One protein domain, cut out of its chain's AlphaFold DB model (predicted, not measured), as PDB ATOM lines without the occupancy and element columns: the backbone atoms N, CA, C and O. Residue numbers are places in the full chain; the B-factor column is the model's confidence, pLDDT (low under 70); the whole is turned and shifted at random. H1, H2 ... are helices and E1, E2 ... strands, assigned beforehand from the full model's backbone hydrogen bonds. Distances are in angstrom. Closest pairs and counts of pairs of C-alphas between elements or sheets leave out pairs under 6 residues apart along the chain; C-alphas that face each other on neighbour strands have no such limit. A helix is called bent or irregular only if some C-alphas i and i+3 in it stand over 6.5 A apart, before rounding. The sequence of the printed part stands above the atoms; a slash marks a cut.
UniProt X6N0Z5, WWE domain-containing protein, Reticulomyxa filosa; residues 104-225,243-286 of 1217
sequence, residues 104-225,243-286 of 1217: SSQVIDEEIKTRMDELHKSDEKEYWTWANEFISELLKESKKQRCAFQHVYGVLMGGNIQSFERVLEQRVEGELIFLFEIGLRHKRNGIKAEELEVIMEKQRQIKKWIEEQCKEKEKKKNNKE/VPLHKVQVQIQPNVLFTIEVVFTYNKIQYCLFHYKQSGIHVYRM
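Overview. This is residues 104 to 225 and 243 to 286 of the 1217 residues of the protein "WWE domain-containing protein" of Reticulomyxa filosa (UniProt X6N0Z5). Two long helices, H1 and H4, cover one face of a strongly twisted four-stranded sheet, and they stand at a steep angle to each other, with H1 coming close to H4 near its last residues. The residues 104 to 119 of H1 stick out as a long arm, residues 219 to 225 of H4 stick out too, and the small helix H3 lies off the sheet. The printed part has 166 residues with four named helices and four named strands, in the order H1 H2 E1 E2 H3 H4 E3 E4; the mixed sheet runs E1 E2 E4 E3, and the class is mixed, helices and strands. The whole is loose, with a radius of gyration of the C-alphas of 19.1 A, and elongated, spanning 72 by 41 by 32 A.

Along the chain. H1 is residues 104 to 141, 55.9 A long, beginning at C-alpha 104 (235.734, 165.087, 221.135). H2, residues 148 to 151, is only just irregular: C-alphas 148 and 151 are 6.52 A apart. E1 is residues 152 to 159, 20.1 A, and E2 is residues 172 to 181, 29.1 A. H3 is residues 185 to 189. H4, residues 193 to 225, is 47.8 A long and ends at C-alpha 225 (226.545, 208.901, 233.722). E3 is residues 248 to 253, 15.4 A. E4, residues 256 to 265, is 27.9 A and ends at C-alpha 265 (190.298, 191.895, 243.614).

Arrangement. The hairpin E1 and E2 is antiparallel at 152 degrees, with N 156 and O 177 2.9 A apart. E2 and E4 are parallel at 22 degrees, with N 176 and O 259 at 2.9 A. The hairpin E3 and E4 is antiparallel at 142 degrees, with N 250 and O 258 at 2.8 A. H1 and H4 are on one face of this sheet, two layers, helices over a sheet. H1 has a height over the sheet of 11.7 A and runs slantwise to the strands, at 51 degrees to E4 on the local plane. H4 has a height of 9.2 A and runs along the strands, over E4 and E3. H1 and H4 are close but not clearly touching, the closest C-alphas being those of Leu 138 and Ile 210, 7.8 A, at a steep tilt of 64 degrees, opposite ways. H4 touches H2 with residues 202 to 206 alone, closest at the C-alphas of Ala 148 and Ile 206, 5.7 A. H2 only grazes the sheet, and H3 is not on it. Of the O i to N i+4 pairs, 32 of 34 in H1 and 28 of 29 in H4 are within hydrogen-bond range; H3 has 0 of 1, with 1 of 2 O i to N i+3 pairs, and H2 is too short for such a pair.

Size, cuts and confidence. The C-alphas farthest apart, of Ser 104 and Asn 189, lie 72.2 A apart. Residues 226 to 242 are not printed, and C-alphas 225 and 243 are 28.1 A apart across this cut. The link E1 to E2 is long. Mean pLDDT of the printed part is 76.8, with 43 residues under 70, among them 115 to 124, 161 to 169 and 269 to 280.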
ATOM      1  N   SER A 104     235.481 163.639 221.069       53.72
ATOM      2  CA  SER A 104     235.734 165.087 221.135       53.72
ATOM      3  C   SER A 104     234.442 165.907 221.027       53.72
ATOM      4  O   SER A 104     234.280 166.874 221.766       53.72
ATOM      5  N   SER A 105     233.501 165.511 220.155       55.94
ATOM      6  CA  SER A 105     232.179 166.153 220.063       55.94
ATOM      7  C   SER A 105     231.424 166.057 221.386       55.94
ATOM      8  O   SER A 105     230.965 167.073 221.884       55.94
ATOM      9  N   GLN A 106     231.356 164.869 221.999       65.25
ATOM     10  CA  GLN A 106     230.614 164.674 223.252       65.25
ATOM     11  C   GLN A 106     231.192 165.473 224.429       65.25
ATOM     12  O   GLN A 106     230.430 165.988 225.243       65.25
ATOM     13  N   VAL A 107     232.520 165.619 224.506       79.38
ATOM     14  CA  VAL A 107     233.165 166.476 225.518       79.38
ATOM     15  C   VAL A 107     232.829 167.954 225.287       79.38
ATOM     16  O   VAL A 107     232.519 168.659 226.244       79.38
ATOM     17  N   ILE A 108     232.831 168.415 224.031       66.88
ATOM     18  CA  ILE A 108     232.466 169.795 223.675       66.88
ATOM     19  C   ILE A 108     230.976 170.062 223.945       66.88
ATOM     20  O   ILE A 108     230.642 171.101 224.510       66.88
ATOM     21  N   ASP A 109     230.087 169.128 223.599       58.38
ATOM     22  CA  ASP A 109     228.641 169.245 223.814       58.38
ATOM     23  C   ASP A 109     228.297 169.352 225.317       58.38
ATOM     24  O   ASP A 109     227.504 170.210 225.713       58.38
ATOM     25  N   GLU A 110     228.931 168.542 226.176       77.88
ATOM     26  CA  GLU A 110     228.741 168.612 227.634       77.88
ATOM     27  C   GLU A 110     229.432 169.827 228.284       77.88
ATOM     28  O   GLU A 110     228.886 170.392 229.236       77.88
ATOM     29  N   GLU A 111     230.572 170.310 227.772       71.81
ATOM     30  CA  GLU A 111     231.175 171.559 228.265       71.81
ATOM     31  C   GLU A 111     230.320 172.786 227.899       71.81
ATOM     32  O   GLU A 111     230.079 173.646 228.750       71.81
ATOM     33  N   ILE A 112     229.805 172.857 226.664       57.88
ATOM     34  CA  ILE A 112     228.882 173.919 226.231       57.88
ATOM     35  C   ILE A 112     227.625 173.910 227.104       57.88
ATOM     36  O   ILE A 112     227.232 174.957 227.619       57.88
ATOM     37  N   LYS A 113     227.028 172.734 227.320       66.25
ATOM     38  CA  LYS A 113     225.859 172.545 228.190       66.25
ATOM     39  C   LYS A 113     226.136 172.992 229.629       66.25
ATOM     40  O   LYS A 113     225.372 173.789 230.164       66.25
ATOM     41  N   THR A 114     227.266 172.587 230.210       75.62
ATOM     42  CA  THR A 114     227.664 172.994 231.571       75.62
ATOM     43  C   THR A 114     227.827 174.514 231.691       75.62
ATOM     44  O   THR A 114     227.287 175.116 232.617       75.62
ATOM     45  N   ARG A 115     228.501 175.165 230.732       50.34
ATOM     46  CA  ARG A 115     228.686 176.629 230.736       50.34
ATOM     47  C   ARG A 115     227.370 177.395 230.542       50.34
ATOM     48  O   ARG A 115     227.196 178.450 231.149       50.34
ATOM     49  N   MET A 116     226.439 176.877 229.735       46.12
ATOM     50  CA  MET A 116     225.089 177.448 229.605       46.12
ATOM     51  C   MET A 116     224.307 177.319 230.919       46.12
ATOM     52  O   MET A 116     223.750 178.306 231.397       46.12
ATOM     53  N   ASP A 117     224.344 176.147 231.557       65.50
ATOM     54  CA  ASP A 117     223.707 175.902 232.854       65.50
ATOM     55  C   ASP A 117     224.281 176.780 233.984       65.50
ATOM     56  O   ASP A 117     223.577 177.059 234.956       65.50
ATOM     57  N   GLU A 118     225.548 177.197 233.908       65.62
ATOM     58  CA  GLU A 118     226.164 178.145 234.851       65.62
ATOM     59  C   GLU A 118     225.748 179.598 234.575       65.62
ATOM     60  O   GLU A 118     225.345 180.300 235.507       65.62
ATOM     61  N   LEU A 119     225.764 180.034 233.308       51.75
ATOM     62  CA  LEU A 119     225.286 181.362 232.894       51.75
ATOM     63  C   LEU A 119     223.814 181.581 233.276       51.75
ATOM     64  O   LEU A 119     223.483 182.576 233.920       51.75
ATOM     65  N   HIS A 120     222.943 180.613 232.976       65.31
ATOM     66  CA  HIS A 120     221.515 180.684 233.304       65.31
ATOM     67  C   HIS A 120     221.268 180.856 234.817       65.31
ATOM     68  O   HIS A 120     220.400 181.632 235.217       65.31
ATOM     69  N   LYS A 121     222.052 180.181 235.674       67.00
ATOM     70  CA  LYS A 121     221.929 180.276 237.145       67.00
ATOM     71  C   LYS A 121     222.384 181.626 237.709       67.00
ATOM     72  O   LYS A 121     221.923 182.003 238.789       67.00
ATOM     73  N   SER A 122     223.273 182.332 237.011       65.00
ATOM     74  CA  SER A 122     223.694 183.689 237.374       65.00
ATOM     75  C   SER A 122     222.576 184.690 237.073       65.00
ATOM     76  O   SER A 122     221.998 185.280 237.990       65.00
ATOM     77  N   ASP A 123     222.212 184.811 235.797       66.75
ATOM     78  CA  ASP A 123     221.349 185.882 235.291       66.75
ATOM     79  C   ASP A 123     219.906 185.769 235.813       66.75
ATOM     80  O   ASP A 123     219.261 186.776 236.121       66.75
ATOM     81  N   GLU A 124     219.400 184.544 236.005       67.81
ATOM     82  CA  GLU A 124     218.080 184.329 236.604       67.81
ATOM     83  C   GLU A 124     218.004 184.912 238.025       67.81
ATOM     84  O   GLU A 124     217.018 185.563 238.386       67.81
ATOM     85  N   LYS A 125     219.045 184.713 238.845       75.62
ATOM     86  CA  LYS A 125     219.067 185.210 240.226       75.62
ATOM     87  C   LYS A 125     219.048 186.738 240.267       75.62
ATOM     88  O   LYS A 125     218.385 187.314 241.137       75.62
ATOM     89  N   GLU A 126     219.729 187.394 239.330       81.50
ATOM     90  CA  GLU A 126     219.678 188.849 239.202       81.50
ATOM     91  C   GLU A 126     218.274 189.334 238.814       81.50
ATOM     92  O   GLU A 126     217.777 190.288 239.415       81.50
ATOM     93  N   TYR A 127     217.572 188.628 237.920       82.00
ATOM     94  CA  TYR A 127     216.216 188.998 237.499       82.00
ATOM     95  C   TYR A 127     215.220 189.065 238.667       82.00
ATOM     96  O   TYR A 127     214.552 190.085 238.878       82.00
ATOM     97  N   TRP A 128     215.128 187.990 239.462       82.88
ATOM     98  CA  TRP A 128     214.253 187.963 240.641       82.88
ATOM     99  C   TRP A 128     214.700 188.994 241.688       82.88
ATOM    100  O   TRP A 128     213.856 189.586 242.363       82.88
ATOM    101  N   THR A 129     216.004 189.274 241.794       86.25
ATOM    102  CA  THR A 129     216.527 190.331 242.673       86.25
ATOM    103  C   THR A 129     216.033 191.710 242.226       86.25
ATOM    104  O   THR A 129     215.405 192.403 243.024       86.25
ATOM    105  N   TRP A 130     216.183 192.084 240.950       84.94
ATOM    106  CA  TRP A 130     215.719 193.382 240.438       84.94
ATOM    107  C   TRP A 130     214.201 193.550 240.513       84.94
ATOM    108  O   TRP A 130     213.733 194.653 240.792       84.94
ATOM    109  N   ALA A 131     213.420 192.480 240.318       86.75
ATOM    110  CA  ALA A 131     211.972 192.516 240.530       86.75
ATOM    111  C   ALA A 131     211.630 192.878 241.989       86.75
ATOM    112  O   ALA A 131     210.816 193.771 242.241       86.75
ATOM    113  N   ASN A 132     212.292 192.230 242.954       88.50
ATOM    114  CA  ASN A 132     212.094 192.495 244.378       88.50
ATOM    115  C   ASN A 132     212.619 193.866 244.808       88.50
ATOM    116  O   ASN A 132     211.940 194.540 245.578       88.50
ATOM    117  N   GLU A 133     213.766 194.321 244.303       89.00
ATOM    118  CA  GLU A 133     214.293 195.668 244.554       89.00
ATOM    119  C   GLU A 133     213.361 196.746 243.992       89.00
ATOM    120  O   GLU A 133     213.003 197.688 244.699       89.00
ATOM    121  N   PHE A 134     212.904 196.584 242.745       86.94
ATOM    122  CA  PHE A 134     211.965 197.495 242.094       86.94
ATOM    123  C   PHE A 134     210.668 197.620 242.896       86.94
ATOM    124  O   PHE A 134     210.251 198.733 243.217       86.94
ATOM    125  N   ILE A 135     210.067 196.494 243.285       88.69
ATOM    126  CA  ILE A 135     208.820 196.470 244.058       88.69
ATOM    127  C   ILE A 135     209.039 196.961 245.494       88.69
ATOM    128  O   ILE A 135     208.205 197.704 246.003       88.69
ATOM    129  N   SER A 136     210.165 196.633 246.129       88.38
ATOM    130  CA  SER A 136     210.522 197.144 247.460       88.38
ATOM    131  C   SER A 136     210.711 198.658 247.457       88.38
ATOM    132  O   SER A 136     210.301 199.324 248.406       88.38
ATOM    133  N   GLU A 137     211.290 199.229 246.399       86.62
ATOM    134  CA  GLU A 137     211.420 200.679 246.251       86.62
ATOM    135  C   GLU A 137     210.058 201.334 245.990       86.62
ATOM    136  O   GLU A 137     209.718 202.291 246.684       86.62
ATOM    137  N   LEU A 138     209.216 200.772 245.110       85.31
ATOM    138  CA  LEU A 138     207.834 201.242 244.935       85.31
ATOM    139  C   LEU A 138     207.049 201.179 246.263       85.31
ATOM    140  O   LEU A 138     206.374 202.138 246.627       85.31
ATOM    141  N   LEU A 139     207.188 200.106 247.048       84.69
ATOM    142  CA  LEU A 139     206.554 199.956 248.366       84.69
ATOM    143  C   LEU A 139     207.206 200.798 249.481       84.69
ATOM    144  O   LEU A 139     206.629 200.946 250.563       84.69
ATOM    145  N   LYS A 140     208.399 201.352 249.251       88.19
ATOM    146  CA  LYS A 140     209.086 202.281 250.160       88.19
ATOM    147  C   LYS A 140     208.690 203.724 249.868       88.19
ATOM    148  O   LYS A 140     208.408 204.467 250.806       88.19
ATOM    149  N   GLU A 141     208.606 204.107 248.597       83.44
ATOM    150  CA  GLU A 141     208.087 205.413 248.186       83.44
ATOM    151  C   GLU A 141     206.575 205.519 248.436       83.44
ATOM    152  O   GLU A 141     206.109 206.559 248.909       83.44
ATOM    153  N   SER A 142     205.811 204.429 248.265       82.69
ATOM    154  CA  SER A 142     204.368 204.420 248.550       82.69
ATOM    155  C   SER A 142     204.018 204.699 250.016       82.69
ATOM    156  O   SER A 142     202.922 205.172 250.300       82.69
ATOM    157  N   LYS A 143     204.957 204.462 250.944       84.38
ATOM    158  CA  LYS A 143     204.820 204.780 252.376       84.38
ATOM    159  C   LYS A 143     205.114 206.245 252.713       84.38
ATOM    160  O   LYS A 143     204.720 206.697 253.783       84.38
ATOM    161  N   LYS A 144     205.799 206.999 251.840       82.50
ATOM    162  CA  LYS A 144     206.144 208.416 252.086       82.50
ATOM    163  C   LYS A 144     205.031 209.393 251.708       82.50
ATOM    164  O   LYS A 144     205.048 210.537 252.156       82.50
ATOM    165  N   GLN A 145     204.097 208.978 250.856       70.75
ATOM    166  CA  GLN A 145     203.032 209.822 250.316       70.75
ATOM    167  C   GLN A 145     201.692 209.081 250.357       70.75
ATOM    168  O   GLN A 145     201.656 207.860 250.245       70.75
ATOM    169  N   ARG A 146     200.571 209.814 250.425       80.38
ATOM    170  CA  ARG A 146     199.209 209.260 250.254       80.38
ATOM    171  C   ARG A 146     198.929 208.912 248.783       80.38
ATOM    172  O   ARG A 146     198.034 209.474 248.156       80.38
ATOM    173  N   CYS A 147     199.753 208.047 248.206       82.00
ATOM    174  CA  CYS A 147     199.671 207.640 246.810       82.00
ATOM    175  C   CYS A 147     198.565 206.592 246.591       82.00
ATOM    176  O   CYS A 147     198.172 205.864 247.506       82.00
ATOM    177  N   ALA A 148     198.096 206.442 245.350       78.38
ATOM    178  CA  ALA A 148     197.123 205.401 245.006       78.38
ATOM    179  C   ALA A 148     197.656 203.973 245.273       78.38
ATOM    180  O   ALA A 148     196.872 203.075 245.589       78.38
ATOM    181  N   PHE A 149     198.980 203.793 245.236       82.69
ATOM    182  CA  PHE A 149     199.689 202.527 245.454       82.69
ATOM    183  C   PHE A 149     199.534 201.956 246.877       82.69
ATOM    184  O   PHE A 149     199.715 200.760 247.067       82.69
ATOM    185  N   GLN A 150     199.119 202.751 247.875       83.00
ATOM    186  CA  GLN A 150     198.902 202.284 249.260       83.00
ATOM    187  C   GLN A 150     197.828 201.175 249.407       83.00
ATOM    188  O   GLN A 150     197.701 200.577 250.472       83.00
ATOM    189  N   HIS A 151     197.018 200.942 248.367       82.19
ATOM    190  CA  HIS A 151     195.968 199.912 248.323       82.19
ATOM    191  C   HIS A 151     196.400 198.647 247.548       82.19
ATOM    192  O   HIS A 151     195.636 197.681 247.463       82.19
ATOM    193  N   VAL A 152     197.602 198.662 246.959       86.12
ATOM    194  CA  VAL A 152     198.239 197.476 246.382       86.12
ATOM    195  C   VAL A 152     198.708 196.601 247.538       86.12
ATOM    196  O   VAL A 152     199.428 197.072 248.417       86.12
ATOM    197  N   TYR A 153     198.284 195.340 247.558       83.94
ATOM    198  CA  TYR A 153     198.556 194.415 248.666       83.94
ATOM    199  C   TYR A 153     199.417 193.211 248.269       83.94
ATOM    200  O   TYR A 153     199.806 192.435 249.136       83.94
ATOM    201  N   GLY A 154     199.681 193.041 246.975       84.75
ATOM    202  CA  GLY A 154     200.427 191.923 246.410       84.75
ATOM    203  C   GLY A 154     200.904 192.249 245.000       84.75
ATOM    204  O   GLY A 154     200.367 193.147 244.348       84.75
ATOM    205  N   VAL A 155     201.914 191.522 244.533       88.31
ATOM    206  CA  VAL A 155     202.390 191.573 243.147       88.31
ATOM    207  C   VAL A 155     202.659 190.144 242.712       88.31
ATOM    208  O   VAL A 155     203.309 189.403 243.442       88.31
ATOM    209  N   LEU A 156     202.158 189.757 241.547       86.00
ATOM    210  CA  LEU A 156     202.493 188.483 240.916       86.00
ATOM    211  C   LEU A 156     203.431 188.755 239.739       86.00
ATOM    212  O   LEU A 156     203.287 189.777 239.066       86.00
ATOM    213  N   MET A 157     204.368 187.845 239.475       85.75
ATOM    214  CA  MET A 157     205.035 187.807 238.172       85.75
ATOM    215  C   MET A 157     204.196 186.970 237.200       85.75
ATOM    216  O   MET A 157     203.511 186.040 237.624       85.75
ATOM    217  N   GLY A 158     204.261 187.299 235.915       82.81
ATOM    218  CA  GLY A 158     203.690 186.526 234.817       82.81
ATOM    219  C   GLY A 158     204.577 186.590 233.572       82.81
ATOM    220  O   GLY A 158     205.697 187.110 233.615       82.81
ATOM    221  N   GLY A 159     204.072 186.083 232.449       79.75
ATOM    222  CA  GLY A 159     204.820 186.004 231.192       79.75
ATOM    223  C   GLY A 159     205.934 184.950 231.205       79.75
ATOM    224  O   GLY A 159     205.972 184.065 232.062       79.75
ATOM    225  N   ASN A 160     206.861 185.063 230.250       71.19
ATOM    226  CA  ASN A 160     207.822 184.011 229.875       71.19
ATOM    227  C   ASN A 160     208.842 183.629 230.971       71.19
ATOM    228  O   ASN A 160     209.636 182.708 230.793       71.19
ATOM    229  N   ILE A 161     208.827 184.335 232.099       64.44
ATOM    230  CA  ILE A 161     209.828 184.286 233.173       64.44
ATOM    231  C   ILE A 161     209.482 183.246 234.237       64.44
ATOM    232  O   ILE A 161     210.369 182.659 234.849       64.44
ATOM    233  N   GLN A 162     208.195 182.929 234.396       61.16
ATOM    234  CA  GLN A 162     207.806 181.708 235.103       61.16
ATOM    235  C   GLN A 162     208.153 180.450 234.283       61.16
ATOM    236  O   GLN A 162     208.346 179.385 234.853       61.16
ATOM    237  N   SER A 163     208.309 180.583 232.960       56.06
ATOM    238  CA  SER A 163     208.720 179.520 232.031       56.06
ATOM    239  C   SER A 163     210.178 179.667 231.557       56.06
ATOM    240  O   SER A 163     210.468 179.485 230.372       56.06
ATOM    241  N   PHE A 164     211.096 180.025 232.464       55.19
ATOM    242  CA  PHE A 164     212.492 180.370 232.140       55.19
ATOM    243  C   PHE A 164     213.278 179.271 231.390       55.19
ATOM    244  O   PHE A 164     214.252 179.583 230.709       55.19
ATOM    245  N   GLU A 165     212.837 178.008 231.439       48.81
ATOM    246  CA  GLU A 165     213.479 176.837 230.808       48.81
ATOM    247  C   GLU A 165     213.748 176.931 229.288       48.81
ATOM    248  O   GLU A 165     214.395 176.043 228.733       48.81
ATOM    249  N   ARG A 166     213.191 177.919 228.566       44.75
ATOM    250  CA  ARG A 166     213.144 177.896 227.084       44.75
ATOM    251  C   ARG A 166     213.569 179.176 226.363       44.75
ATOM    252  O   ARG A 166     213.483 179.218 225.136       44.75
ATOM    253  N   VAL A 167     214.017 180.210 227.072       46.28
ATOM    254  CA  VAL A 167     214.312 181.516 226.456       46.28
ATOM    255  C   VAL A 167     215.793 181.626 226.075       46.28
ATOM    256  O   VAL A 167     216.624 182.014 226.884       46.28
ATOM    257  N   LEU A 168     216.107 181.331 224.808       49.91
ATOM    258  CA  LEU A 168     217.397 181.649 224.161       49.91
ATOM    259  C   LEU A 168     217.422 183.068 223.544       49.91
ATOM    260  O   LEU A 168     218.303 183.399 222.749       49.91
ATOM    261  N   GLU A 169     216.427 183.901 223.847       55.72
ATOM    262  CA  GLU A 169     216.274 185.230 223.253       55.72
ATOM    263  C   GLU A 169     217.025 186.298 224.057       55.72
ATOM    264  O   GLU A 169     216.993 186.321 225.284       55.72
ATOM    265  N   GLN A 170     217.654 187.249 223.359       70.00
ATOM    266  CA  GLN A 170     218.487 188.317 223.942       70.00
ATOM    267  C   GLN A 170     217.706 189.351 224.784       70.00
ATOM    268  O   GLN A 170     218.265 190.366 225.203       70.00
ATOM    269  N   ARG A 171     216.405 189.134 225.003       76.31
ATOM    270  CA  ARG A 171     215.505 190.034 225.721       76.31
ATOM    271  C   ARG A 171     214.531 189.224 226.567       76.31
ATOM    272  O   ARG A 171     213.694 188.497 226.047       76.31
ATOM    273  N   VAL A 172     214.623 189.397 227.876       81.19
ATOM    274  CA  VAL A 172     213.768 188.739 228.858       81.19
ATOM    275  C   VAL A 172     212.539 189.623 229.097       81.19
ATOM    276  O   VAL A 172     212.627 190.674 229.745       81.19
ATOM    277  N   GLU A 173     211.398 189.212 228.538       86.12
ATOM    278  CA  GLU A 173     210.107 189.894 228.697       86.12
ATOM    279  C   GLU A 173     209.239 189.206 229.761       86.12
ATOM    280  O   GLU A 173     208.864 188.040 229.630       86.12
ATOM    281  N   GLY A 174     208.912 189.947 230.820       88.00
ATOM    282  CA  GLY A 174     208.088 189.487 231.938       88.00
ATOM    283  C   GLY A 174     206.894 190.384 232.185       88.00
ATOM    284  O   GLY A 174     206.840 191.512 231.696       88.00
ATOM    285  N   GLU A 175     205.951 189.911 232.991       91.62
ATOM    286  CA  GLU A 175     204.809 190.708 233.435       91.62
ATOM    287  C   GLU A 175     204.834 190.898 234.959       91.62
ATOM    288  O   GLU A 175     205.201 189.983 235.694       91.62
ATOM    289  N   LEU A 176     204.450 192.083 235.447       91.56
ATOM    290  CA  LEU A 176     204.216 192.348 236.873       91.56
ATOM    291  C   LEU A 176     202.767 192.777 237.072       91.56
ATOM    292  O   LEU A 176     202.359 193.853 236.634       91.56
ATOM    293  N   ILE A 177     202.006 191.930 237.753       90.44
ATOM    294  CA  ILE A 177     200.572 192.082 237.968       90.44
ATOM    295  C   ILE A 177     200.360 192.571 239.401       90.44
ATOM    296  O   ILE A 177     200.399 191.795 240.358       90.44
ATOM    297  N   PHE A 178     200.158 193.877 239.565       89.50
ATOM    298  CA  PHE A 178     199.914 194.489 240.871       89.50
ATOM    299  C   PHE A 178     198.460 194.259 241.303       89.50
ATOM    300  O   PHE A 178     197.528 194.663 240.605       89.50
ATOM    301  N   LEU A 179     198.268 193.625 242.462       88.38
ATOM    302  CA  LEU A 179     196.955 193.280 243.008       88.38
ATOM    303  C   LEU A 179     196.423 194.412 243.895       88.38
ATOM    304  O   LEU A 179     197.010 194.741 244.930       88.38
ATOM    305  N   PHE A 180     195.294 194.994 243.495       87.44
ATOM    306  CA  PHE A 180     194.631 196.101 244.183       87.44
ATOM    307  C   PHE A 180     193.362 195.625 244.903       87.44
ATOM    308  O   PHE A 180     192.484 195.027 244.281       87.44
ATOM    309  N   GLU A 181     193.210 195.951 246.191       85.38
ATOM    310  CA  GLU A 181     191.998 195.609 246.949       85.38
ATOM    311  C   GLU A 181     190.858 196.614 246.696       85.38
ATOM    312  O   GLU A 181     190.901 197.770 247.127       85.38
ATOM    313  N   ILE A 182     189.781 196.152 246.058       85.12
ATOM    314  CA  ILE A 182     188.475 196.813 246.101       85.12
ATOM    315  C   ILE A 182     187.885 196.577 247.495       85.12
ATOM    316  O   ILE A 182     187.548 195.453 247.865       85.12
ATOM    317  N   GLY A 183     187.742 197.653 248.274       84.44
ATOM    318  CA  GLY A 183     187.298 197.573 249.664       84.44
ATOM    319  C   GLY A 183     185.944 196.871 249.839       84.44
ATOM    320  O   GLY A 183     184.986 197.135 249.112       84.44
ATOM    321  N   LEU A 184     185.839 196.025 250.869       71.62
ATOM    322  CA  LEU A 184     184.715 195.101 251.117       71.62
ATOM    323  C   LEU A 184     183.301 195.720 251.104       71.62
ATOM    324  O   LEU A 184     182.323 194.992 250.935       71.62
ATOM    325  N   ARG A 185     183.166 197.047 251.246       74.94
ATOM    326  CA  ARG A 185     181.881 197.763 251.123       74.94
ATOM    327  C   ARG A 185     181.228 197.552 249.748       74.94
ATOM    328  O   ARG A 185     180.019 197.353 249.690       74.94
ATOM    329  N   HIS A 186     182.018 197.496 248.674       73.62
ATOM    330  CA  HIS A 186     181.512 197.288 247.309       73.62
ATOM    331  C   HIS A 186     181.013 195.849 247.071       73.62
ATOM    332  O   HIS A 186     180.114 195.630 246.263       73.62
ATOM    333  N   LYS A 187     181.516 194.856 247.826       70.94
ATOM    334  CA  LYS A 187     181.120 193.440 247.679       70.94
ATOM    335  C   LYS A 187     179.647 193.178 248.036       70.94
ATOM    336  O   LYS A 187     179.074 192.220 247.532       70.94
ATOM    337  N   ARG A 188     179.029 194.000 248.897       75.44
ATOM    338  CA  ARG A 188     177.619 193.832 249.316       75.44
ATOM    339  C   ARG A 188     176.608 194.548 248.421       75.44
ATOM    340  O   ARG A 188     175.477 194.089 248.325       75.44
ATOM    341  N   ASN A 189     177.007 195.650 247.787       81.94
ATOM    342  CA  ASN A 189     176.092 196.542 247.065       81.94
ATOM    343  C   ASN A 189     176.250 196.463 245.534       81.94
ATOM    344  O   ASN A 189     175.489 197.106 244.812       81.94
ATOM    345  N   GLY A 190     177.246 195.713 245.050       80.69
ATOM    346  CA  GLY A 190     177.765 195.837 243.688       80.69
ATOM    347  C   GLY A 190     178.644 197.084 243.530       80.69
ATOM    348  O   GLY A 190     178.561 198.023 244.321       80.69
ATOM    349  N   ILE A 191     179.493 197.091 242.499       81.38
ATOM    350  CA  ILE A 191     180.230 198.294 242.090       81.38
ATOM    351  C   ILE A 191     179.277 199.166 241.268       81.38
ATOM    352  O   ILE A 191     178.788 198.732 240.222       81.38
ATOM    353  N   LYS A 192     179.023 200.399 241.712       90.38
ATOM    354  CA  LYS A 192     178.276 201.386 240.907       90.38
ATOM    355  C   LYS A 192     179.135 201.926 239.761       90.38
ATOM    356  O   LYS A 192     180.355 201.938 239.866       90.38
ATOM    357  N   ALA A 193     178.522 202.462 238.702       84.44
ATOM    358  CA  ALA A 193     179.263 203.066 237.584       84.44
ATOM    359  C   ALA A 193     180.243 204.172 238.043       84.44
ATOM    360  O   ALA A 193     181.401 204.175 237.639       84.44
ATOM    361  N   GLU A 194     179.805 205.028 238.971       89.44
ATOM    362  CA  GLU A 194     180.620 206.055 239.646       89.44
ATOM    363  C   GLU A 194     181.833 205.454 240.388       89.44
ATOM    364  O   GLU A 194     182.940 205.986 240.356       89.44
ATOM    365  N   GLU A 195     181.645 204.308 241.048       86.00
ATOM    366  CA  GLU A 195     182.705 203.614 241.787       86.00
ATOM    367  C   GLU A 195     183.674 202.894 240.838       86.00
ATOM    368  O   GLU A 195     184.875 202.859 241.104       86.00
ATOM    369  N   LEU A 196     183.178 202.371 239.710       85.50
ATOM    370  CA  LEU A 196     183.998 201.802 238.640       85.50
ATOM    371  C   LEU A 196     184.896 202.874 238.009       85.50
ATOM    372  O   LEU A 196     186.072 202.614 237.768       85.50
ATOM    373  N   GLU A 197     184.381 204.087 237.804       89.31
ATOM    374  CA  GLU A 197     185.174 205.223 237.328       89.31
ATOM    375  C   GLU A 197     186.267 205.612 238.336       89.31
ATOM    376  O   GLU A 197     187.427 205.757 237.949       89.31
ATOM    377  N   VAL A 198     185.955 205.659 239.639       87.44
ATOM    378  CA  VAL A 198     186.960 205.853 240.706       87.44
ATOM    379  C   VAL A 198     188.007 204.729 240.725       87.44
ATOM    380  O   VAL A 198     189.188 204.991 240.952       87.44
ATOM    381  N   ILE A 199     187.616 203.478 240.468       84.69
ATOM    382  CA  ILE A 199     188.528 202.326 240.372       84.69
ATOM    383  C   ILE A 199     189.454 202.453 239.151       84.69
ATOM    384  O   ILE A 199     190.670 202.302 239.285       84.69
ATOM    385  N   MET A 200     188.916 202.802 237.979       86.19
ATOM    386  CA  MET A 200     189.702 203.031 236.760       86.19
ATOM    387  C   MET A 200     190.628 204.250 236.890       86.19
ATOM    388  O   MET A 200     191.770 204.203 236.432       86.19
ATOM    389  N   GLU A 201     190.195 205.313 237.569       90.25
ATOM    390  CA  GLU A 201     191.037 206.470 237.887       90.25
ATOM    391  C   GLU A 201     192.163 206.102 238.864       90.25
ATOM    392  O   GLU A 201     193.313 206.463 238.626       90.25
ATOM    393  N   LYS A 202     191.910 205.280 239.893       86.69
ATOM    394  CA  LYS A 202     193.001 204.736 240.725       86.69
ATOM    395  C   LYS A 202     193.963 203.853 239.922       86.69
ATOM    396  O   LYS A 202     195.168 203.924 240.160       86.69
ATOM    397  N   GLN A 203     193.480 203.076 238.944       86.25
ATOM    398  CA  GLN A 203     194.354 202.321 238.033       86.25
ATOM    399  C   GLN A 203     195.260 203.259 237.220       86.25
ATOM    400  O   GLN A 203     196.462 203.017 237.101       86.25
ATOM    401  N   ARG A 204     194.683 204.345 236.687       88.38
ATOM    402  CA  ARG A 204     195.373 205.389 235.917       88.38
ATOM    403  C   ARG A 204     196.419 206.113 236.765       88.38
ATOM    404  O   ARG A 204     197.550 206.278 236.314       88.38
ATOM    405  N   GLN A 205     196.082 206.469 238.004       88.31
ATOM    406  CA  GLN A 205     197.002 207.077 238.968       88.31
ATOM    407  C   GLN A 205     198.163 206.148 239.328       88.31
ATOM    408  O   GLN A 205     199.302 206.603 239.357       88.31
ATOM    409  N   ILE A 206     197.910 204.851 239.551       85.81
ATOM    410  CA  ILE A 206     198.974 203.865 239.801       85.81
ATOM    411  C   ILE A 206     199.905 203.755 238.592       85.81
ATOM    412  O   ILE A 206     201.112 203.891 238.757       85.81
ATOM    413  N   LYS A 207     199.365 203.576 237.381       87.00
ATOM    414  CA  LYS A 207     200.165 203.460 236.150       87.00
ATOM    415  C   LYS A 207     201.018 204.708 235.904       87.00
ATOM    416  O   LYS A 207     202.231 204.590 235.767       87.00
ATOM    417  N   LYS A 208     200.412 205.898 235.981       89.19
ATOM    418  CA  LYS A 208     201.106 207.188 235.856       89.19
ATOM    419  C   LYS A 208     202.191 207.379 236.922       89.19
ATOM    420  O   LYS A 208     203.271 207.858 236.598       89.19
ATOM    421  N   TRP A 209     201.935 206.976 238.167       89.25
ATOM    422  CA  TRP A 209     202.919 207.068 239.247       89.25
ATOM    423  C   TRP A 209     204.102 206.109 239.044       89.25
ATOM    424  O   TRP A 209     205.248 206.520 239.213       89.25
ATOM    425  N   ILE A 210     203.854 204.867 238.610       85.69
ATOM    426  CA  ILE A 210     204.917 203.915 238.243       85.69
ATOM    427  C   ILE A 210     205.759 204.488 237.093       85.69
ATOM    428  O   ILE A 210     206.980 204.543 237.204       85.69
ATOM    429  N   GLU A 211     205.120 204.980 236.026       87.94
ATOM    430  CA  GLU A 211     205.811 205.645 234.914       87.94
ATOM    431  C   GLU A 211     206.677 206.825 235.377       87.94
ATOM    432  O   GLU A 211     207.799 206.990 234.905       87.94
ATOM    433  N   GLU A 212     206.166 207.662 236.283       88.56
ATOM    434  CA  GLU A 212     206.898 208.802 236.840       88.56
ATOM    435  C   GLU A 212     208.114 208.351 237.655       88.56
ATOM    436  O   GLU A 212     209.197 208.904 237.466       88.56
ATOM    437  N   GLN A 213     207.983 207.305 238.478       86.12
ATOM    438  CA  GLN A 213     209.109 206.721 239.215       86.12
ATOM    439  C   GLN A 213     210.162 206.099 238.284       86.12
ATOM    440  O   GLN A 213     211.361 206.286 238.502       86.12
ATOM    441  N   CYS A 214     209.754 205.428 237.204       85.38
ATOM    442  CA  CYS A 214     210.673 204.916 236.184       85.38
ATOM    443  C   CYS A 214     211.425 206.054 235.474       85.38
ATOM    444  O   CYS A 214     212.657 206.051 235.446       85.38
ATOM    445  N   LYS A 215     210.710 207.088 235.013       87.44
ATOM    446  CA  LYS A 215     211.293 208.278 234.364       87.44
ATOM    447  C   LYS A 215     212.202 209.076 235.312       87.44
ATOM    448  O   LYS A 215     213.152 209.722 234.872       87.44
ATOM    449  N   GLU A 216     211.946 209.051 236.622       88.81
ATOM    450  CA  GLU A 216     212.829 209.652 237.630       88.81
ATOM    451  C   GLU A 216     214.104 208.815 237.850       88.81
ATOM    452  O   GLU A 216     215.198 209.377 237.956       88.81
ATOM    453  N   LYS A 217     213.998 207.478 237.854       84.31
ATOM    454  CA  LYS A 217     215.149 206.560 237.908       84.31
ATOM    455  C   LYS A 217     216.059 206.694 236.687       84.31
ATOM    456  O   LYS A 217     217.272 206.781 236.860       84.31
ATOM    457  N   GLU A 218     215.498 206.779 235.483       84.81
ATOM    458  CA  GLU A 218     216.246 207.046 234.244       84.81
ATOM    459  C   GLU A 218     217.028 208.361 234.340       84.81
ATOM    460  O   GLU A 218     218.241 208.378 234.155       84.81
ATOM    461  N   LYS A 219     216.380 209.459 234.752       89.56
ATOM    462  CA  LYS A 219     217.059 210.751 234.973       89.56
ATOM    463  C   LYS A 219     218.189 210.651 236.007       89.56
ATOM    464  O   LYS A 219     219.246 211.247 235.812       89.56
ATOM    465  N   LYS A 220     218.003 209.880 237.087       88.19
ATOM    466  CA  LYS A 220     219.037 209.633 238.111       88.19
ATOM    467  C   LYS A 220     220.206 208.779 237.595       88.19
ATOM    468  O   LYS A 220     221.329 209.023 238.032       88.19
ATOM    469  N   LYS A 221     219.974 207.819 236.687       85.62
ATOM    470  CA  LYS A 221     221.044 207.092 235.972       85.62
ATOM    471  C   LYS A 221     221.802 208.056 235.051       85.62
ATOM    472  O   LYS A 221     222.981 208.309 235.279       85.62
ATOM    473  N   ASN A 222     221.096 208.694 234.118       87.38
ATOM    474  CA  ASN A 222     221.679 209.539 233.070       87.38
ATOM    475  C   ASN A 222     222.467 210.740 233.627       87.38
ATOM    476  O   ASN A 222     223.439 211.171 233.015       87.38
ATOM    477  N   ASN A 223     222.086 211.288 234.787       89.56
ATOM    478  CA  ASN A 223     222.861 212.352 235.433       89.56
ATOM    479  C   ASN A 223     224.182 211.832 236.031       89.56
ATOM    480  O   ASN A 223     225.215 212.452 235.810       89.56
ATOM    481  N   LYS A 224     224.180 210.671 236.706       86.81
ATOM    482  CA  LYS A 224     225.416 210.032 237.213       86.81
ATOM    483  C   LYS A 224     226.359 209.585 236.093       86.81
ATOM    484  O   LYS A 224     227.561 209.477 236.312       86.81
ATOM    485  N   GLU A 225     225.804 209.287 234.924       82.00
ATOM    486  CA  GLU A 225     226.545 208.901 233.722       82.00
ATOM    487  C   GLU A 225     227.158 210.130 233.031       82.00
ATOM    488  O   GLU A 225     228.332 210.109 232.686       82.00
ATOM    489  N   VAL A 243     202.666 200.842 222.772       48.72
ATOM    490  CA  VAL A 243     201.982 199.831 223.588       48.72
ATOM    491  C   VAL A 243     200.555 200.310 223.909       48.72
ATOM    492  O   VAL A 243     200.351 201.502 224.152       48.72
ATOM    493  N   PRO A 244     199.541 199.422 223.939       53.12
ATOM    494  CA  PRO A 244     198.193 199.800 224.349       53.12
ATOM    495  C   PRO A 244     198.143 200.436 225.746       53.12
ATOM    496  O   PRO A 244     198.719 199.902 226.689       53.12
ATOM    497  N   LEU A 245     197.336 201.495 225.895       53.53
ATOM    498  CA  LEU A 245     197.098 202.315 227.107       53.53
ATOM    499  C   LEU A 245     196.791 201.568 228.430       53.53
ATOM    500  O   LEU A 245     196.647 202.203 229.474       53.53
ATOM    501  N   HIS A 246     196.648 200.241 228.410       66.38
ATOM    502  CA  HIS A 246     196.442 199.409 229.595       66.38
ATOM    503  C   HIS A 246     197.703 198.669 230.086       66.38
ATOM    504  O   HIS A 246     197.705 198.294 231.259       66.38
ATOM    505  N   LYS A 247     198.755 198.509 229.272       79.44
ATOM    506  CA  LYS A 247     200.032 197.863 229.632       79.44
ATOM    507  C   LYS A 247     201.136 198.925 229.729       79.44
ATOM    508  O   LYS A 247     201.405 199.612 228.750       79.44
ATOM    509  N   VAL A 248     201.789 199.061 230.886       84.38
ATOM    510  CA  VAL A 248     202.932 199.983 231.056       84.38
ATOM    511  C   VAL A 248     204.226 199.190 230.913       84.38
ATOM    512  O   VAL A 248     204.555 198.408 231.795       84.38
ATOM    513  N   GLN A 249     204.969 199.363 229.821       90.56
ATOM    514  CA  GLN A 249     206.264 198.694 229.667       90.56
ATOM    515  C   GLN A 249     207.394 199.496 230.325       90.56
ATOM    516  O   GLN A 249     207.569 200.681 230.054       90.56
ATOM    517  N   VAL A 250     208.162 198.830 231.189       85.50
ATOM    518  CA  VAL A 250     209.303 199.377 231.930       85.50
ATOM    519  C   VAL A 250     210.548 198.563 231.603       85.50
ATOM    520  O   VAL A 250     210.641 197.385 231.942       85.50
ATOM    521  N   GLN A 251     211.530 199.203 230.975       86.75
ATOM    522  CA  GLN A 251     212.830 198.602 230.698       86.75
ATOM    523  C   GLN A 251     213.783 198.902 231.866       86.75
ATOM    524  O   GLN A 251     214.292 200.013 231.993       86.75
ATOM    525  N   ILE A 252     213.991 197.939 232.771       81.12
ATOM    526  CA  ILE A 252     214.842 198.149 233.964       81.12
ATOM    527  C   ILE A 252     216.335 198.072 233.600       81.12
ATOM    528  O   ILE A 252     217.155 198.833 234.139       81.12
ATOM    529  N   GLN A 253     216.662 197.202 232.643       82.38
ATOM    530  CA  GLN A 253     217.980 196.993 232.040       82.38
ATOM    531  C   GLN A 253     217.834 196.827 230.515       82.38
ATOM    532  O   GLN A 253     216.734 196.500 230.069       82.38
ATOM    533  N   PRO A 254     218.903 196.982 229.704       84.44
ATOM    534  CA  PRO A 254     218.830 196.821 228.246       84.44
ATOM    535  C   PRO A 254     218.117 195.536 227.800       84.44
ATOM    536  O   PRO A 254     217.243 195.592 226.934       84.44
ATOM    537  N   ASN A 255     218.390 194.417 228.476       85.25
ATOM    538  CA  ASN A 255     217.853 193.100 228.126       85.25
ATOM    539  C   ASN A 255     216.605 192.706 228.945       85.25
ATOM    540  O   ASN A 255     216.097 191.606 228.761       85.25
ATOM    541  N   VAL A 256     216.093 193.567 229.839       83.81
ATOM    542  CA  VAL A 256     214.962 193.253 230.739       83.81
ATOM    543  C   VAL A 256     213.805 194.221 230.541       83.81
ATOM    544  O   VAL A 256     213.908 195.408 230.869       83.81
ATOM    545  N   LEU A 257     212.677 193.684 230.076       88.31
ATOM    546  CA  LEU A 257     211.423 194.407 229.909       88.31
ATOM    547  C   LEU A 257     210.346 193.831 230.833       88.31
ATOM    548  O   LEU A 257     209.998 192.658 230.733       88.31
ATOM    549  N   PHE A 258     209.771 194.675 231.685       91.25
ATOM    550  CA  PHE A 258     208.590 194.345 232.475       91.25
ATOM    551  C   PHE A 258     207.351 195.019 231.886       91.25
ATOM    552  O   PHE A 258     207.265 196.245 231.841       91.25
ATOM    553  N   THR A 259     206.361 194.232 231.486       92.06
ATOM    554  CA  THR A 259     205.005 194.697 231.188       92.06
ATOM    555  C   THR A 259     204.210 194.769 232.491       92.06
ATOM    556  O   THR A 259     203.921 193.760 233.125       92.06
ATOM    557  N   ILE A 260     203.865 195.976 232.920       90.31
ATOM    558  CA  ILE A 260     203.181 196.224 234.187       90.31
ATOM    559  C   ILE A 260     201.669 196.307 233.977       90.31
ATOM    560  O   ILE A 260     201.165 197.143 233.216       90.31
ATOM    561  N   GLU A 261     200.952 195.473 234.726       90.44
ATOM    562  CA  GLU A 261     199.498 195.428 234.808       90.44
ATOM    563  C   GLU A 261     199.005 195.691 236.236       90.44
ATOM    564  O   GLU A 261     199.741 195.587 237.216       90.44
ATOM    565  N   VAL A 262     197.730 196.060 236.366       88.06
ATOM    566  CA  VAL A 262     197.092 196.340 237.659       88.06
ATOM    567  C   VAL A 262     195.721 195.678 237.651       88.06
ATOM    568  O   VAL A 262     194.838 196.127 236.916       88.06
ATOM    569  N   VAL A 263     195.559 194.621 238.443       88.00
ATOM    570  CA  VAL A 263     194.348 193.790 238.512       88.00
ATOM    571  C   VAL A 263     193.639 194.035 239.838       88.00
ATOM    572  O   VAL A 263     194.271 194.202 240.883       88.00
ATOM    573  N   PHE A 264     192.311 194.076 239.796       86.12
ATOM    574  CA  PHE A 264     191.485 194.397 240.954       86.12
ATOM    575  C   PHE A 264     190.838 193.152 241.556       86.12
ATOM    576  O   PHE A 264     190.257 192.342 240.838       86.12
ATOM    577  N   THR A 265     190.881 193.028 242.882       83.25
ATOM    578  CA  THR A 265     190.298 191.895 243.614       83.25
ATOM    579  C   THR A 265     189.376 192.376 244.737       83.25
ATOM    580  O   THR A 265     189.530 193.474 245.268       83.25
ATOM    581  N   TYR A 266     188.398 191.553 245.119       74.44
ATOM    582  CA  TYR A 266     187.417 191.878 246.171       74.44
ATOM    583  C   TYR A 266     187.809 191.393 247.576       74.44
ATOM    584  O   TYR A 266     187.040 191.573 248.522       74.44
ATOM    585  N   ASN A 267     188.928 190.678 247.706       72.56
ATOM    586  CA  ASN A 267     189.345 190.038 248.949       72.56
ATOM    587  C   ASN A 267     190.826 189.660 248.875       72.56
ATOM    588  O   ASN A 267     191.195 188.807 248.066       72.56
ATOM    589  N   LYS A 268     191.646 190.218 249.771       71.06
ATOM    590  CA  LYS A 268     193.047 189.815 249.962       71.06
ATOM    591  C   LYS A 268     193.209 188.301 250.103       71.06
ATOM    592  O   LYS A 268     193.986 187.704 249.369       71.06
ATOM    593  N   ILE A 269     192.433 187.671 250.989       54.22
ATOM    594  CA  ILE A 269     192.635 186.275 251.424       54.22
ATOM    595  C   ILE A 269     192.620 185.289 250.244       54.22
ATOM    596  O   ILE A 269     193.442 184.384 250.202       54.22
ATOM    597  N   GLN A 270     191.759 185.508 249.243       54.66
ATOM    598  CA  GLN A 270     191.631 184.629 248.068       54.66
ATOM    599  C   GLN A 270     192.856 184.634 247.134       54.66
ATOM    600  O   GLN A 270     192.966 183.760 246.283       54.66
ATOM    601  N   TYR A 271     193.766 185.600 247.288       50.25
ATOM    602  CA  TYR A 271     194.982 185.738 246.478       50.25
ATOM    603  C   TYR A 271     196.257 185.771 247.348       50.25
ATOM    604  O   TYR A 271     197.349 185.538 246.847       50.25
ATOM    605  N   CYS A 272     196.134 186.019 248.657       42.97
ATOM    606  CA  CYS A 272     197.238 186.057 249.625       42.97
ATOM    607  C   CYS A 272     197.702 184.681 250.130       42.97
ATOM    608  O   CYS A 272     198.598 184.641 250.967       42.97
ATOM    609  N   LEU A 273     197.149 183.572 249.622       41.94
ATOM    610  CA  LEU A 273     197.762 182.244 249.794       41.94
ATOM    611  C   LEU A 273     199.105 182.128 249.050       41.94
ATOM    612  O   LEU A 273     199.950 181.329 249.444       41.94
ATOM    613  N   PHE A 274     199.370 183.031 248.094       47.03
ATOM    614  CA  PHE A 274     200.726 183.510 247.810       47.03
ATOM    615  C   PHE A 274     201.249 184.298 249.024       47.03
ATOM    616  O   PHE A 274     201.374 185.527 248.996       47.03
ATOM    617  N   HIS A 275     201.504 183.593 250.126       44.88
ATOM    618  CA  HIS A 275     202.134 184.170 251.301       44.88
ATOM    619  C   HIS A 275     203.521 184.687 250.912       44.88
ATOM    620  O   HIS A 275     204.268 184.022 250.190       44.88
ATOM    621  N   TYR A 276     203.900 185.861 251.422       53.22
ATOM    622  CA  TYR A 276     205.277 186.338 251.326       53.22
ATOM    623  C   TYR A 276     206.190 185.376 252.094       53.22
ATOM    624  O   TYR A 276     206.354 185.510 253.305       53.22
ATOM    625  N   LYS A 277     206.766 184.393 251.388       57.03
ATOM    626  CA  LYS A 277     207.615 183.328 251.953       57.03
ATOM    627  C   LYS A 277     208.729 183.856 252.852       57.03
ATOM    628  O   LYS A 277     209.156 183.175 253.777       57.03
ATOM    629  N   GLN A 278     209.233 185.046 252.532       65.00
ATOM    630  CA  GLN A 278     210.290 185.736 253.255       65.00
ATOM    631  C   GLN A 278     209.972 187.235 253.293       65.00
ATOM    632  O   GLN A 278     209.431 187.796 252.337       65.00
ATOM    633  N   SER A 279     210.311 187.898 254.400       63.06
ATOM    634  CA  SER A 279     210.069 189.335 254.566       63.06
ATOM    635  C   SER A 279     210.861 190.148 253.534       63.06
ATOM    636  O   SER A 279     212.066 189.961 253.389       63.06
ATOM    637  N   GLY A 280     210.185 191.045 252.810       63.53
ATOM    638  CA  GLY A 280     210.784 191.863 251.745       63.53
ATOM    639  C   GLY A 280     210.924 191.173 250.382       63.53
ATOM    640  O   GLY A 280     211.201 191.857 249.398       63.53
ATOM    641  N   ILE A 281     210.674 189.861 250.279       72.31
ATOM    642  CA  ILE A 281     210.554 189.175 248.985       72.31
ATOM    643  C   ILE A 281     209.084 189.204 248.571       72.31
ATOM    644  O   ILE A 281     208.257 188.414 249.026       72.31
ATOM    645  N   HIS A 282     208.763 190.164 247.712       72.31
ATOM    646  CA  HIS A 282     207.421 190.382 247.189       72.31
ATOM    647  C   HIS A 282     207.090 189.500 245.986       72.31
ATOM    648  O   HIS A 282     205.913 189.297 245.704       72.31
ATOM    649  N   VAL A 283     208.110 188.990 245.294       79.31
ATOM    650  CA  VAL A 283     207.981 188.158 244.098       79.31
ATOM    651  C   VAL A 283     209.027 187.050 244.161       79.31
ATOM    652  O   VAL A 283     210.217 187.293 243.975       79.31
ATOM    653  N   TYR A 284     208.596 185.827 244.456       73.12
ATOM    654  CA  TYR A 284     209.482 184.668 244.537       73.12
ATOM    655  C   TYR A 284     209.476 183.860 243.238       73.12
ATOM    656  O   TYR A 284     208.426 183.682 242.617       73.12
ATOM    657  N   ARG A 285     210.638 183.298 242.882       74.19
ATOM    658  CA  ARG A 285     210.706 182.135 241.991       74.19
ATOM    659  C   ARG A 285     209.897 181.012 242.644       74.19
ATOM    660  O   ARG A 285     210.068 180.763 243.843       74.19
ATOM    661  N   MET A 286     209.029 180.347 241.887       62.81
ATOM    662  CA  MET A 286     208.527 179.035 242.304       62.81
ATOM    663  C   MET A 286     209.735 178.095 242.407       62.81
ATOM    664  O   MET A 286     210.615 178.138 241.541       62.81
TER     665      MET A 286